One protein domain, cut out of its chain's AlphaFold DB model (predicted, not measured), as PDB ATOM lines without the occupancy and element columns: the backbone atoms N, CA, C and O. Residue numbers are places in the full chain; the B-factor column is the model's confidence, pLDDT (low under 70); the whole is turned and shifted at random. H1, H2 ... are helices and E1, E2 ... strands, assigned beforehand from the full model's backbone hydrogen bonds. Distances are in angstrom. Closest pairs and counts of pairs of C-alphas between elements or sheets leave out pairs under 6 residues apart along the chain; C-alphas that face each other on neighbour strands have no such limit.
ATOM      1  N   THR A  10     171.463 215.297 115.373       88.19
ATOM      2  CA  THR A  10     171.255 215.990 116.648       88.19
ATOM      3  C   THR A  10     171.332 215.051 117.841       88.19
ATOM      4  O   THR A  10     170.796 213.945 117.775       88.19
ATOM      5  N   ALA A  11     171.898 215.512 118.956       89.81
ATOM      6  CA  ALA A  11     171.780 214.835 120.246       89.81
ATOM      7  C   ALA A  11     171.509 215.818 121.383       89.81
ATOM      8  O   ALA A  11     172.010 216.940 121.387       89.81
ATOM      9  N   LEU A  12     170.734 215.365 122.366       91.00
ATOM     10  CA  LEU A  12     170.479 216.083 123.608       91.00
ATOM     11  C   LEU A  12     171.378 215.510 124.706       91.00
ATOM     12  O   LEU A  12     171.324 214.314 124.991       91.00
ATOM     13  N   PHE A  13     172.174 216.367 125.339       92.00
ATOM     14  CA  PHE A  13     172.983 216.010 126.496       92.00
ATOM     15  C   PHE A  13     173.172 217.221 127.407       92.00
ATOM     16  O   PHE A  13     173.435 218.312 126.915       92.00
ATOM     17  N   ASP A  14     173.039 217.025 128.719       91.69
ATOM     18  CA  ASP A  14     173.265 218.065 129.736       91.69
ATOM     19  C   ASP A  14     172.536 219.392 129.445       91.69
ATOM     20  O   ASP A  14     173.115 220.473 129.464       91.69
ATOM     21  N   GLU A  15     171.248 219.295 129.083       94.06
ATOM     22  CA  GLU A  15     170.393 220.443 128.729       94.06
ATOM     23  C   GLU A  15     170.925 221.287 127.553       94.06
ATOM     24  O   GLU A  15     170.533 222.440 127.355       94.06
ATOM     25  N   LYS A  16     171.787 220.686 126.732       94.62
ATOM     26  CA  LYS A  16     172.302 221.252 125.493       94.62
ATOM     27  C   LYS A  16     171.949 220.354 124.313       94.62
ATOM     28  O   LYS A  16     172.039 219.127 124.386       94.62
ATOM     29  N   ILE A  17     171.544 220.968 123.208       93.19
ATOM     30  CA  ILE A  17     171.292 220.274 121.943       93.19
ATOM     31  C   ILE A  17     172.501 220.493 121.044       93.19
ATOM     32  O   ILE A  17     172.804 221.620 120.669       93.19
ATOM     33  N   TYR A  18     173.171 219.409 120.688       90.00
ATOM     34  CA  TYR A  18     174.294 219.391 119.763       90.00
ATOM     35  C   TYR A  18     173.762 219.101 118.366       90.00
ATOM     36  O   TYR A  18     173.067 218.104 118.181       90.00
ATOM     37  N   VAL A  19     174.087 219.952 117.396       88.12
ATOM     38  CA  VAL A  19     173.691 219.829 115.989       88.12
ATOM     39  C   VAL A  19     174.947 219.725 115.132       88.12
ATOM     40  O   VAL A  19     175.823 220.578 115.224       88.12
ATOM     41  N   MET A  20     175.044 218.685 114.302       84.25
ATOM     42  CA  MET A  20     176.235 218.360 113.508       84.25
ATOM     43  C   MET A  20     175.894 218.007 112.060       84.25
ATOM     44  O   MET A  20     174.906 217.325 111.800       84.25
ATOM     45  N   GLY A  21     176.749 218.441 111.125       80.25
ATOM     46  CA  GLY A  21     176.609 218.169 109.686       80.25
ATOM     47  C   GLY A  21     175.358 218.742 108.995       80.25
ATOM     48  O   GLY A  21     174.514 219.406 109.597       80.25
ATOM     49  N   GLY A  22     175.235 218.499 107.695       76.12
ATOM     50  CA  GLY A  22     174.071 218.954 106.935       76.12
ATOM     51  C   GLY A  22     174.071 220.442 106.576       76.12
ATOM     52  O   GLY A  22     173.035 220.977 106.219       76.12
ATOM     53  N   CYS A  23     175.197 221.140 106.694       73.25
ATOM     54  CA  CYS A  23     175.362 222.492 106.154       73.25
ATOM     55  C   CYS A  23     176.063 222.445 104.793       73.25
ATOM     56  O   CYS A  23     176.747 221.471 104.470       73.25
ATOM     57  N   ASP A  24     175.931 223.520 104.020       72.75
ATOM     58  CA  ASP A  24     176.771 223.728 102.841       72.75
ATOM     59  C   ASP A  24     178.252 223.749 103.244       72.75
ATOM     60  O   ASP A  24     178.599 224.220 104.331       72.75
ATOM     61  N   VAL A  25     179.129 223.267 102.358       68.06
ATOM     62  CA  VAL A  25     180.574 223.104 102.620       68.06
ATOM     63  C   VAL A  25     181.205 224.385 103.177       68.06
ATOM     64  O   VAL A  25     181.898 224.338 104.193       68.06
ATOM     65  N   ASP A  26     180.897 225.537 102.575       67.88
ATOM     66  CA  ASP A  26     181.432 226.838 102.995       67.88
ATOM     67  C   ASP A  26     180.954 227.245 104.399       67.88
ATOM     68  O   ASP A  26     181.701 227.839 105.177       67.88
ATOM     69  N   ALA A  27     179.716 226.898 104.758       66.19
ATOM     70  CA  ALA A  27     179.139 227.232 106.056       66.19
ATOM     71  C   ALA A  27     179.568 226.246 107.158       66.19
ATOM     72  O   ALA A  27     179.803 226.649 108.301       66.19
ATOM     73  N   CYS A  28     179.734 224.966 106.809       68.81
ATOM     74  CA  CYS A  28     180.300 223.950 107.692       68.81
ATOM     75  C   CYS A  28     181.769 224.228 108.031       68.81
ATOM     76  O   CYS A  28     182.214 223.808 109.095       68.81
ATOM     77  N   TYR A  29     182.510 224.942 107.172       66.19
ATOM     78  CA  TYR A  29     183.900 225.313 107.448       66.19
ATOM     79  C   TYR A  29     184.033 226.170 108.707       66.19
ATOM     80  O   TYR A  29     184.922 225.957 109.525       66.19
ATOM     81  N   ALA A  30     183.118 227.124 108.886       66.31
ATOM     82  CA  ALA A  30     183.111 227.979 110.064       66.31
ATOM     83  C   ALA A  30     182.452 227.295 111.271       66.31
ATOM     84  O   ALA A  30     182.933 227.432 112.391       66.31
ATOM     85  N   ASN A  31     181.347 226.575 111.050       74.88
ATOM     86  CA  ASN A  31     180.504 226.060 112.127       74.88
ATOM     87  C   ASN A  31     179.986 224.657 111.793       74.88
ATOM     88  O   ASN A  31     178.800 224.492 111.509       74.88
ATOM     89  N   LEU A  32     180.849 223.634 111.825       79.88
ATOM     90  CA  LEU A  32     180.444 222.238 111.597       79.88
ATOM     91  C   LEU A  32     179.507 221.715 112.694       79.88
ATOM     92  O   LEU A  32     178.611 220.905 112.416       79.88
ATOM     93  N   ILE A  33     179.694 222.196 113.922       85.94
ATOM     94  CA  ILE A  33     178.919 221.805 115.092       85.94
ATOM     95  C   ILE A  33     178.386 223.062 115.767       85.94
ATOM     96  O   ILE A  33     179.124 224.011 116.030       85.94
ATOM     97  N   GLU A  34     177.098 223.060 116.072       90.31
ATOM     98  CA  GLU A  34     176.457 224.106 116.855       90.31
ATOM     99  C   GLU A  34     175.817 223.501 118.100       90.31
ATOM    100  O   GLU A  34     175.224 222.423 118.055       90.31
ATOM    101  N   VAL A  35     175.925 224.210 119.218       92.81
ATOM    102  CA  VAL A  35     175.369 223.795 120.502       92.81
ATOM    103  C   VAL A  35     174.340 224.821 120.939       92.81
ATOM    104  O   VAL A  35     174.655 225.999 121.093       92.81
ATOM    105  N   PHE A  36     173.108 224.373 121.144       94.75
ATOM    106  CA  PHE A  36     172.052 225.180 121.730       94.75
ATOM    107  C   PHE A  36     171.958 224.906 123.222       94.75
ATOM    108  O   PHE A  36     171.673 223.782 123.628       94.75
ATOM    109  N   ASP A  37     172.177 225.933 124.032       95.62
ATOM    110  CA  ASP A  37     171.966 225.871 125.471       95.62
ATOM    111  C   ASP A  37     170.507 226.220 125.789       95.62
ATOM    112  O   ASP A  37     170.045 227.324 125.491       95.62
ATOM    113  N   ILE A  38     169.766 225.274 126.373       95.50
ATOM    114  CA  ILE A  38     168.333 225.442 126.647       95.50
ATOM    115  C   ILE A  38     168.095 226.503 127.733       95.50
ATOM    116  O   ILE A  38     167.076 227.193 127.691       95.50
ATOM    117  N   LYS A  39     169.024 226.673 128.687       95.88
ATOM    118  CA  LYS A  39     168.866 227.622 129.800       95.88
ATOM    119  C   LYS A  39     169.020 229.053 129.335       95.88
ATOM    120  O   LYS A  39     168.222 229.911 129.701       95.88
ATOM    121  N   THR A  40     170.065 229.312 128.557       96.44
ATOM    122  CA  THR A  40     170.353 230.660 128.056       96.44
ATOM    123  C   THR A  40     169.629 230.956 126.750       96.44
ATOM    124  O   THR A  40     169.561 232.113 126.347       96.44
ATOM    125  N   GLN A  41     169.077 229.929 126.096       94.75
ATOM    126  CA  GLN A  41     168.458 230.005 124.775       94.75
ATOM    127  C   GLN A  41     169.408 230.576 123.714       94.75
ATOM    128  O   GLN A  41     168.994 231.275 122.788       94.75
ATOM    129  N   THR A  42     170.701 230.264 123.834       94.88
ATOM    130  CA  THR A  42     171.745 230.760 122.933       94.88
ATOM    131  C   THR A  42     172.392 229.638 122.142       94.88
ATOM    132  O   THR A  42     172.517 228.509 122.614       94.88
ATOM    133  N   TRP A  43     172.849 229.983 120.941       93.62
ATOM    134  CA  TRP A  43     173.629 229.106 120.077       93.62
ATOM    135  C   TRP A  43     175.108 229.458 120.174       93.62
ATOM    136  O   TRP A  43     175.466 230.633 120.085       93.62
ATOM    137  N   THR A  44     175.949 228.439 120.309       91.62
ATOM    138  CA  THR A  44     177.407 228.572 120.344       91.62
ATOM    139  C   THR A  44     178.019 227.635 119.314       91.62
ATOM    140  O   THR A  44     177.640 226.466 119.229       91.62
ATOM    141  N   ALA A  45     178.972 228.139 118.534       88.00
ATOM    142  CA  ALA A  45     179.756 227.314 117.625       88.00
ATOM    143  C   ALA A  45     180.730 226.432 118.415       88.00
ATOM    144  O   ALA A  45     181.406 226.911 119.328       88.00
ATOM    145  N   LEU A  46     180.807 225.153 118.056       85.31
ATOM    146  CA  LEU A  46     181.784 224.216 118.590       85.31
ATOM    147  C   LEU A  46     182.703 223.767 117.444       85.31
ATOM    148  O   LEU A  46     182.204 223.281 116.425       85.31
ATOM    149  N   PRO A  47     184.032 223.899 117.582       78.50
ATOM    150  CA  PRO A  47     184.961 223.355 116.604       78.50
ATOM    151  C   PRO A  47     184.777 221.841 116.469       78.50
ATOM    152  O   PRO A  47     184.603 221.132 117.467       78.50
ATOM    153  N   GLY A  48     184.791 221.349 115.233       78.25
ATOM    154  CA  GLY A  48     184.810 219.915 114.960       78.25
ATOM    155  C   GLY A  48     186.163 219.283 115.303       78.25
ATOM    156  O   GLY A  48     187.163 219.994 115.416       78.25
ATOM    157  N   PRO A  49     186.231 217.951 115.453       76.38
ATOM    158  CA  PRO A  49     187.515 217.267 115.542       76.38
ATOM    159  C   PRO A  49     188.379 217.569 114.308       76.38
ATOM    160  O   PRO A  49     187.886 217.515 113.188       76.38
ATOM    161  N   GLY A  50     189.665 217.870 114.494       66.56
ATOM    162  CA  GLY A  50     190.571 218.123 113.368       66.56
ATOM    163  C   GLY A  50     190.382 219.475 112.675       66.56
ATOM    164  O   GLY A  50     190.918 219.652 111.597       66.56
ATOM    165  N   SER A  51     189.685 220.449 113.280       60.34
ATOM    166  CA  SER A  51     189.623 221.832 112.761       60.34
ATOM    167  C   SER A  51     190.990 222.514 112.612       60.34
ATOM    168  O   SER A  51     191.095 223.526 111.924       60.34
ATOM    169  N   ASP A  52     192.013 221.972 113.276       57.50
ATOM    170  CA  ASP A  52     193.375 222.508 113.318       57.50
ATOM    171  C   ASP A  52     194.310 221.814 112.308       57.50
ATOM    172  O   ASP A  52     195.420 222.282 112.062       57.50
ATOM    173  N   GLU A  53     193.868 220.701 111.720       53.75
ATOM    174  CA  GLU A  53     194.621 219.895 110.761       53.75
ATOM    175  C   GLU A  53     193.877 219.939 109.413       53.75
ATOM    176  O   GLU A  53     192.655 220.031 109.383       53.75
ATOM    177  N   ASP A  54     194.572 219.877 108.272       52.03
ATOM    178  CA  ASP A  54     193.977 219.898 106.913       52.03
ATOM    179  C   ASP A  54     193.033 218.697 106.603       52.03
ATOM    180  O   ASP A  54     192.696 218.420 105.446       52.03
ATOM    181  N   ASP A  55     192.583 217.974 107.631       53.25
ATOM    182  CA  ASP A  55     191.662 216.848 107.598       53.25
ATOM    183  C   ASP A  55     190.234 217.328 107.284       53.25
ATOM    184  O   ASP A  55     189.341 217.432 108.124       53.25
ATOM    185  N   LYS A  56     189.987 217.548 105.990       54.00
ATOM    186  CA  LYS A  56     188.676 217.837 105.376       54.00
ATOM    187  C   LYS A  56     187.667 216.675 105.474       54.00
ATOM    188  O   LYS A  56     186.682 216.637 104.742       54.00
ATOM    189  N   LEU A  57     187.909 215.689 106.329       51.41
ATOM    190  CA  LEU A  57     187.237 214.388 106.288       51.41
ATOM    191  C   LEU A  57     185.880 214.370 107.006       51.41
ATOM    192  O   LEU A  57     185.125 213.415 106.864       51.41
ATOM    193  N   LEU A  58     185.532 215.429 107.742       53.81
ATOM    194  CA  LEU A  58     184.221 215.541 108.393       53.81
ATOM    195  C   LEU A  58     183.121 216.131 107.499       53.81
ATOM    196  O   LEU A  58     181.971 216.204 107.932       53.81
ATOM    197  N   TYR A  59     183.452 216.551 106.276       55.41
ATOM    198  CA  TYR A  59     182.464 217.070 105.325       55.41
ATOM    199  C   TYR A  59     181.721 215.963 104.564       55.41
ATOM    200  O   TYR A  59     180.784 216.284 103.835       55.41
ATOM    201  N   ASP A  60     182.107 214.687 104.719       52.94
ATOM    202  CA  ASP A  60     181.370 213.581 104.102       52.94
ATOM    203  C   ASP A  60     180.170 213.155 104.965       52.94
ATOM    204  O   ASP A  60     180.217 213.057 106.193       52.94
ATOM    205  N   TYR A  61     179.045 212.961 104.288       50.84
ATOM    206  CA  TYR A  61     177.678 213.228 104.739       50.84
ATOM    207  C   TYR A  61     177.085 212.161 105.680       50.84
ATOM    208  O   TYR A  61     175.865 211.997 105.760       50.84
ATOM    209  N   ARG A  62     177.920 211.392 106.387       59.94
ATOM    210  CA  ARG A  62     177.489 210.237 107.195       59.94
ATOM    211  C   ARG A  62     178.103 210.218 108.585       59.94
ATOM    212  O   ARG A  62     178.597 209.201 109.061       59.94
ATOM    213  N   ALA A  63     178.009 211.350 109.268       68.81
ATOM    214  CA  ALA A  63     178.284 211.409 110.691       68.81
ATOM    215  C   ALA A  63     177.098 210.851 111.495       68.81
ATOM    216  O   ALA A  63     175.977 211.336 111.364       68.81
ATOM    217  N   LEU A  64     177.337 209.870 112.364       77.38
ATOM    218  CA  LEU A  64     176.391 209.485 113.412       77.38
ATOM    219  C   LEU A  64     176.821 210.112 114.734       77.38
ATOM    220  O   LEU A  64     177.962 209.945 115.164       77.38
ATOM    221  N   ILE A  65     175.884 210.795 115.391       84.62
ATOM    222  CA  ILE A  65     176.051 211.297 116.754       84.62
ATOM    223  C   ILE A  65     175.366 210.353 117.737       84.62
ATOM    224  O   ILE A  65     174.224 209.944 117.531       84.62
ATOM    225  N   ASN A  66     176.050 210.026 118.826       87.19
ATOM    226  CA  ASN A  66     175.448 209.335 119.955       87.19
ATOM    227  C   ASN A  66     175.969 209.905 121.273       87.19
ATOM    228  O   ASN A  66     177.033 210.516 121.318       87.19
ATOM    229  N   VAL A  67     175.230 209.686 122.354       89.00
ATOM    230  CA  VAL A  67     175.624 210.081 123.704       89.00
ATOM    231  C   VAL A  67     175.647 208.833 124.565       89.00
ATOM    232  O   VAL A  67     174.644 208.132 124.686       89.00
ATOM    233  N   PHE A  68     176.798 208.543 125.159       88.38
ATOM    234  CA  PHE A  68     176.975 207.376 126.011       88.38
ATOM    235  C   PHE A  68     177.924 207.709 127.159       88.38
ATOM    236  O   PHE A  68     178.927 208.386 126.958       88.38
ATOM    237  N   GLU A  69     177.575 207.290 128.379       89.19
ATOM    238  CA  GLU A  69     178.381 207.518 129.594       89.19
ATOM    239  C   GLU A  69     178.838 208.978 129.797       89.19
ATOM    240  O   GLU A  69     179.921 209.259 130.307       89.19
ATOM    241  N   GLY A  70     177.996 209.935 129.399       88.56
ATOM    242  CA  GLY A  70     178.282 211.364 129.537       88.56
ATOM    243  C   GLY A  70     179.254 211.936 128.503       88.56
ATOM    244  O   GLY A  70     179.700 213.069 128.654       88.56
ATOM    245  N   LYS A  71     179.575 211.169 127.459       90.69
ATOM    246  CA  LYS A  71     180.410 211.591 126.335       90.69
ATOM    247  C   LYS A  71     179.616 211.567 125.047       90.69
ATOM    248  O   LYS A  71     178.701 210.761 124.873       90.69
ATOM    249  N   ILE A  72     180.000 212.442 124.131       90.94
ATOM    250  CA  ILE A  72     179.440 212.473 122.786       90.94
ATOM    251  C   ILE A  72     180.358 211.650 121.894       90.94
ATOM    252  O   ILE A  72     181.577 211.786 121.943       90.94
ATOM    253  N   TYR A  73     179.777 210.777 121.091       89.62
ATOM    254  CA  TYR A  73     180.470 209.955 120.117       89.62
ATOM    255  C   TYR A  73     180.058 210.413 118.730       89.62
ATOM    256  O   TYR A  73     178.870 210.528 118.435       89.62
ATOM    257  N   LEU A  74     181.057 210.673 117.900       86.38
ATOM    258  CA  LEU A  74     180.913 211.060 116.511       86.38
ATOM    259  C   LEU A  74     181.554 209.965 115.665       86.38
ATOM    260  O   LEU A  74     182.775 209.840 115.645       86.38
ATOM    261  N   ALA A  75     180.741 209.162 114.990       82.94
ATOM    262  CA  ALA A  75     181.238 208.186 114.031       82.94
ATOM    263  C   ALA A  75     181.176 208.795 112.631       82.94
ATOM    264  O   ALA A  75     180.077 209.040 112.139       82.94
ATOM    265  N   ALA A  76     182.330 209.047 112.014       78.19
ATOM    266  CA  ALA A  76     182.438 209.456 110.615       78.19
ATOM    267  C   ALA A  76     182.986 208.300 109.764       78.19
ATOM    268  O   ALA A  76     183.398 207.258 110.292       78.19
ATOM    269  N   ASP A  77     182.977 208.457 108.441       73.69
ATOM    270  CA  ASP A  77     183.317 207.368 107.519       73.69
ATOM    271  C   ASP A  77     184.739 206.835 107.735       73.69
ATOM    272  O   ASP A  77     184.933 205.620 107.825       73.69
ATOM    273  N   GLU A  78     185.715 207.721 107.936       76.50
ATOM    274  CA  GLU A  78     187.115 207.325 108.132       76.50
ATOM    275  C   GLU A  78     187.557 207.328 109.593       76.50
ATOM    276  O   GLU A  78     188.362 206.491 109.996       76.50
ATOM    277  N   LYS A  79     187.036 208.238 110.414       81.69
ATOM    278  CA  LYS A  79     187.509 208.428 111.787       81.69
ATOM    279  C   LYS A  79     186.343 208.509 112.760       81.69
ATOM    280  O   LYS A  79     185.336 209.159 112.497       81.69
ATOM    281  N   ASP A  80     186.487 207.833 113.892       86.38
ATOM    282  CA  ASP A  80     185.543 207.944 115.001       86.38
ATOM    283  C   ASP A  80     186.165 208.814 116.089       86.38
ATOM    284  O   ASP A  80     187.327 208.624 116.454       86.38
ATOM    285  N   TYR A  81     185.378 209.725 116.649       87.38
ATOM    286  CA  TYR A  81     185.803 210.648 117.688       87.38
ATOM    287  C   TYR A  81     184.893 210.567 118.907       87.38
ATOM    288  O   TYR A  81     183.715 210.216 118.827       87.38
ATOM    289  N   THR A  82     185.444 210.944 120.054       91.62
ATOM    290  CA  THR A  82     184.686 211.185 121.276       91.62
ATOM    291  C   THR A  82     184.947 212.599 121.763       91.62
ATOM    292  O   THR A  82     186.078 213.075 121.714       91.62
ATOM    293  N   TYR A  83     183.901 213.268 122.219       90.38
ATOM    294  CA  TYR A  83     183.964 214.570 122.853       90.38
ATOM    295  C   TYR A  83     183.561 214.431 124.309       90.38
ATOM    296  O   TYR A  83     182.520 213.844 124.624       90.38
ATOM    297  N   ASP A  84     184.400 214.974 125.183       91.56
ATOM    298  CA  ASP A  84     184.100 215.107 126.600       91.56
ATOM    299  C   ASP A  84     183.667 216.554 126.876       91.56
ATOM    300  O   ASP A  84     184.513 217.452 126.844       91.56
ATOM    301  N   PRO A  85     182.373 216.817 127.141       87.81
ATOM    302  CA  PRO A  85     181.887 218.171 127.401       87.81
ATOM    303  C   PRO A  85     182.495 218.826 128.643       87.81
ATOM    304  O   PRO A  85     182.453 220.049 128.747       87.81
ATOM    305  N   LYS A  86     183.060 218.046 129.578       87.88
ATOM    306  CA  LYS A  86     183.724 218.588 130.774       87.88
ATOM    307  C   LYS A  86     185.086 219.177 130.435       87.88
ATOM    308  O   LYS A  86     185.433 220.239 130.942       87.88
ATOM    309  N   ASP A  87     185.824 218.489 129.569       86.25
ATOM    310  CA  ASP A  87     187.152 218.915 129.127       86.25
ATOM    311  C   ASP A  87     187.070 219.846 127.908       86.25
ATOM    312  O   ASP A  87     188.032 220.536 127.587       86.25
ATOM    313  N   GLY A  88     185.940 219.840 127.197       87.44
ATOM    314  CA  GLY A  88     185.745 220.596 125.966       87.44
ATOM    315  C   GLY A  88     186.616 220.107 124.807       87.44
ATOM    316  O   GLY A  88     186.868 220.875 123.882       87.44
ATOM    317  N   THR A  89     187.090 218.855 124.844       87.56
ATOM    318  CA  THR A  89     188.062 218.324 123.875       87.56
ATOM    319  C   THR A  89     187.532 217.132 123.091       87.56
ATOM    320  O   THR A  89     186.857 216.250 123.629       87.56
ATOM    321  N   TRP A  90     187.888 217.094 121.806       87.69
ATOM    322  CA  TRP A  90     187.726 215.928 120.946       87.69
ATOM    323  C   TRP A  90     188.936 214.998 121.067       87.69
ATOM    324  O   TRP A  90     190.075 215.450 121.159       87.69
ATOM    325  N   LYS A  91     188.696 213.688 121.030       89.88
ATOM    326  CA  LYS A  91     189.726 212.643 121.008       89.88
ATOM    327  C   LYS A  91     189.422 211.650 119.893       89.88
ATOM    328  O   LYS A  91     188.282 211.207 119.760       89.88
ATOM    329  N   LEU A  92     190.443 211.286 119.118       88.25
ATOM    330  CA  LEU A  92     190.351 210.227 118.117       88.25
ATOM    331  C   LEU A  92     190.194 208.876 118.825       88.25
ATOM    332  O   LEU A  92     191.032 208.487 119.635       88.25
ATOM    333  N   VAL A  93     189.107 208.174 118.525       89.06
ATOM    334  CA  VAL A  93     188.807 206.837 119.052       89.06
ATOM    335  C   VAL A  93     189.288 205.766 118.083       89.06
ATOM    336  O   VAL A  93     189.799 204.731 118.509       89.06
ATOM    337  N   ARG A  94     189.126 205.997 116.776       84.62
ATOM    338  CA  ARG A  94     189.491 205.031 115.739       84.62
ATOM    339  C   ARG A  94     189.862 205.727 114.440       84.62
ATOM    340  O   ARG A  94     189.140 206.614 114.002       84.62
ATOM    341  N   ASP A  95     190.913 205.229 113.795       85.25
ATOM    342  CA  ASP A  95     191.272 205.562 112.417       85.25
ATOM    343  C   ASP A  95     191.054 204.343 111.505       85.25
ATOM    344  O   ASP A  95     191.742 203.325 111.626       85.25
ATOM    345  N   LYS A  96     190.066 204.424 110.613       75.12
ATOM    346  CA  LYS A  96     189.701 203.371 109.652       75.12
ATOM    347  C   LYS A  96     190.508 203.473 108.353       75.12
ATOM    348  O   LYS A  96     190.606 202.465 107.653       75.12
TER     349      LYS A  96
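This is residues 10 to 96 of the 122 residues of the protein "BnaA01g07520D protein" of Brassica napus (UniProt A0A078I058). What is the overall picture? Two twisted four-stranded sheets form a sandwich, only partly face to face: they come closest where edge strand E1 meets edge strand E5, while edge strands E4 and E8 stay apart. Two small helices lie at one end of the sheets, H1 between E2 and E3 along the chain and H2 in the passage from one sheet to the other. What is it made of? The printed part has 87 residues, with two named helices and eight named strands in the order E1 E2 H1 E3 E4 H2 E5 E6 E7 E8, and is mostly strand. Both sheets, E1 E2 E3 E4 and E5 E6 E7 E8, are antiparallel in that order. The whole is compact, with a radius of gyration of the C-alphas of 12.4 A and spans of 36 by 30 by 21 A.

How is the meander sheet built? E5, residues 64 to 68, E6, residues 71 to 75, E7, residues 79 to 84, and E8, residues 89 to 95, form a meander, each strand the antiparallel neighbour of the one before. N 66 and O 73 are 2.9 A apart, N 81 and O 74 2.8 A, and N 91 and O 82 2.8 A, within hydrogen-bond range. What faces it? E1, residues 10 to 13, E2, residues 16 to 20, E3, residues 33 to 37, and E4, residues 42 to 46, make the other sheet, with N 18 and O 11 at 2.8 A, N 19 and O 34 at 2.8 A, and N 35 and O 44 at 2.8 A, within hydrogen-bond range. The closest C-alphas of E1 and E5 are those of Ala 11 and Ile 65, 6.6 A apart; the strands of the two sheets stand at 22 degrees. Where are the helices? H1, residues 25 to 30, and H2, residues 56 to 59, are close but not clearly touching, the closest C-alphas being those of Val 25 and Tyr 59, 6.9 A apart. H1 has 1 of 2 O i to N i+4 pairs within hydrogen-bond range, and H2 is too short for such a pair.

Where does E1 begin? C-alpha 10 is at (171.255, 215.990, 116.648). Which strands are long? E8 measures 17.4 A from first to last C-alpha and ends at C-alpha 95, (191.272, 205.562, 112.417); E7 measures 16.6 A.

How large is it? The two C-alphas farthest apart, those of Thr 40 and Lys 96, are 38.2 A apart. Is anything cut or uncertain? The printed part has no cut and no long link. The pLDDT is under 70 for residues 25 to 30 and 50 to 63.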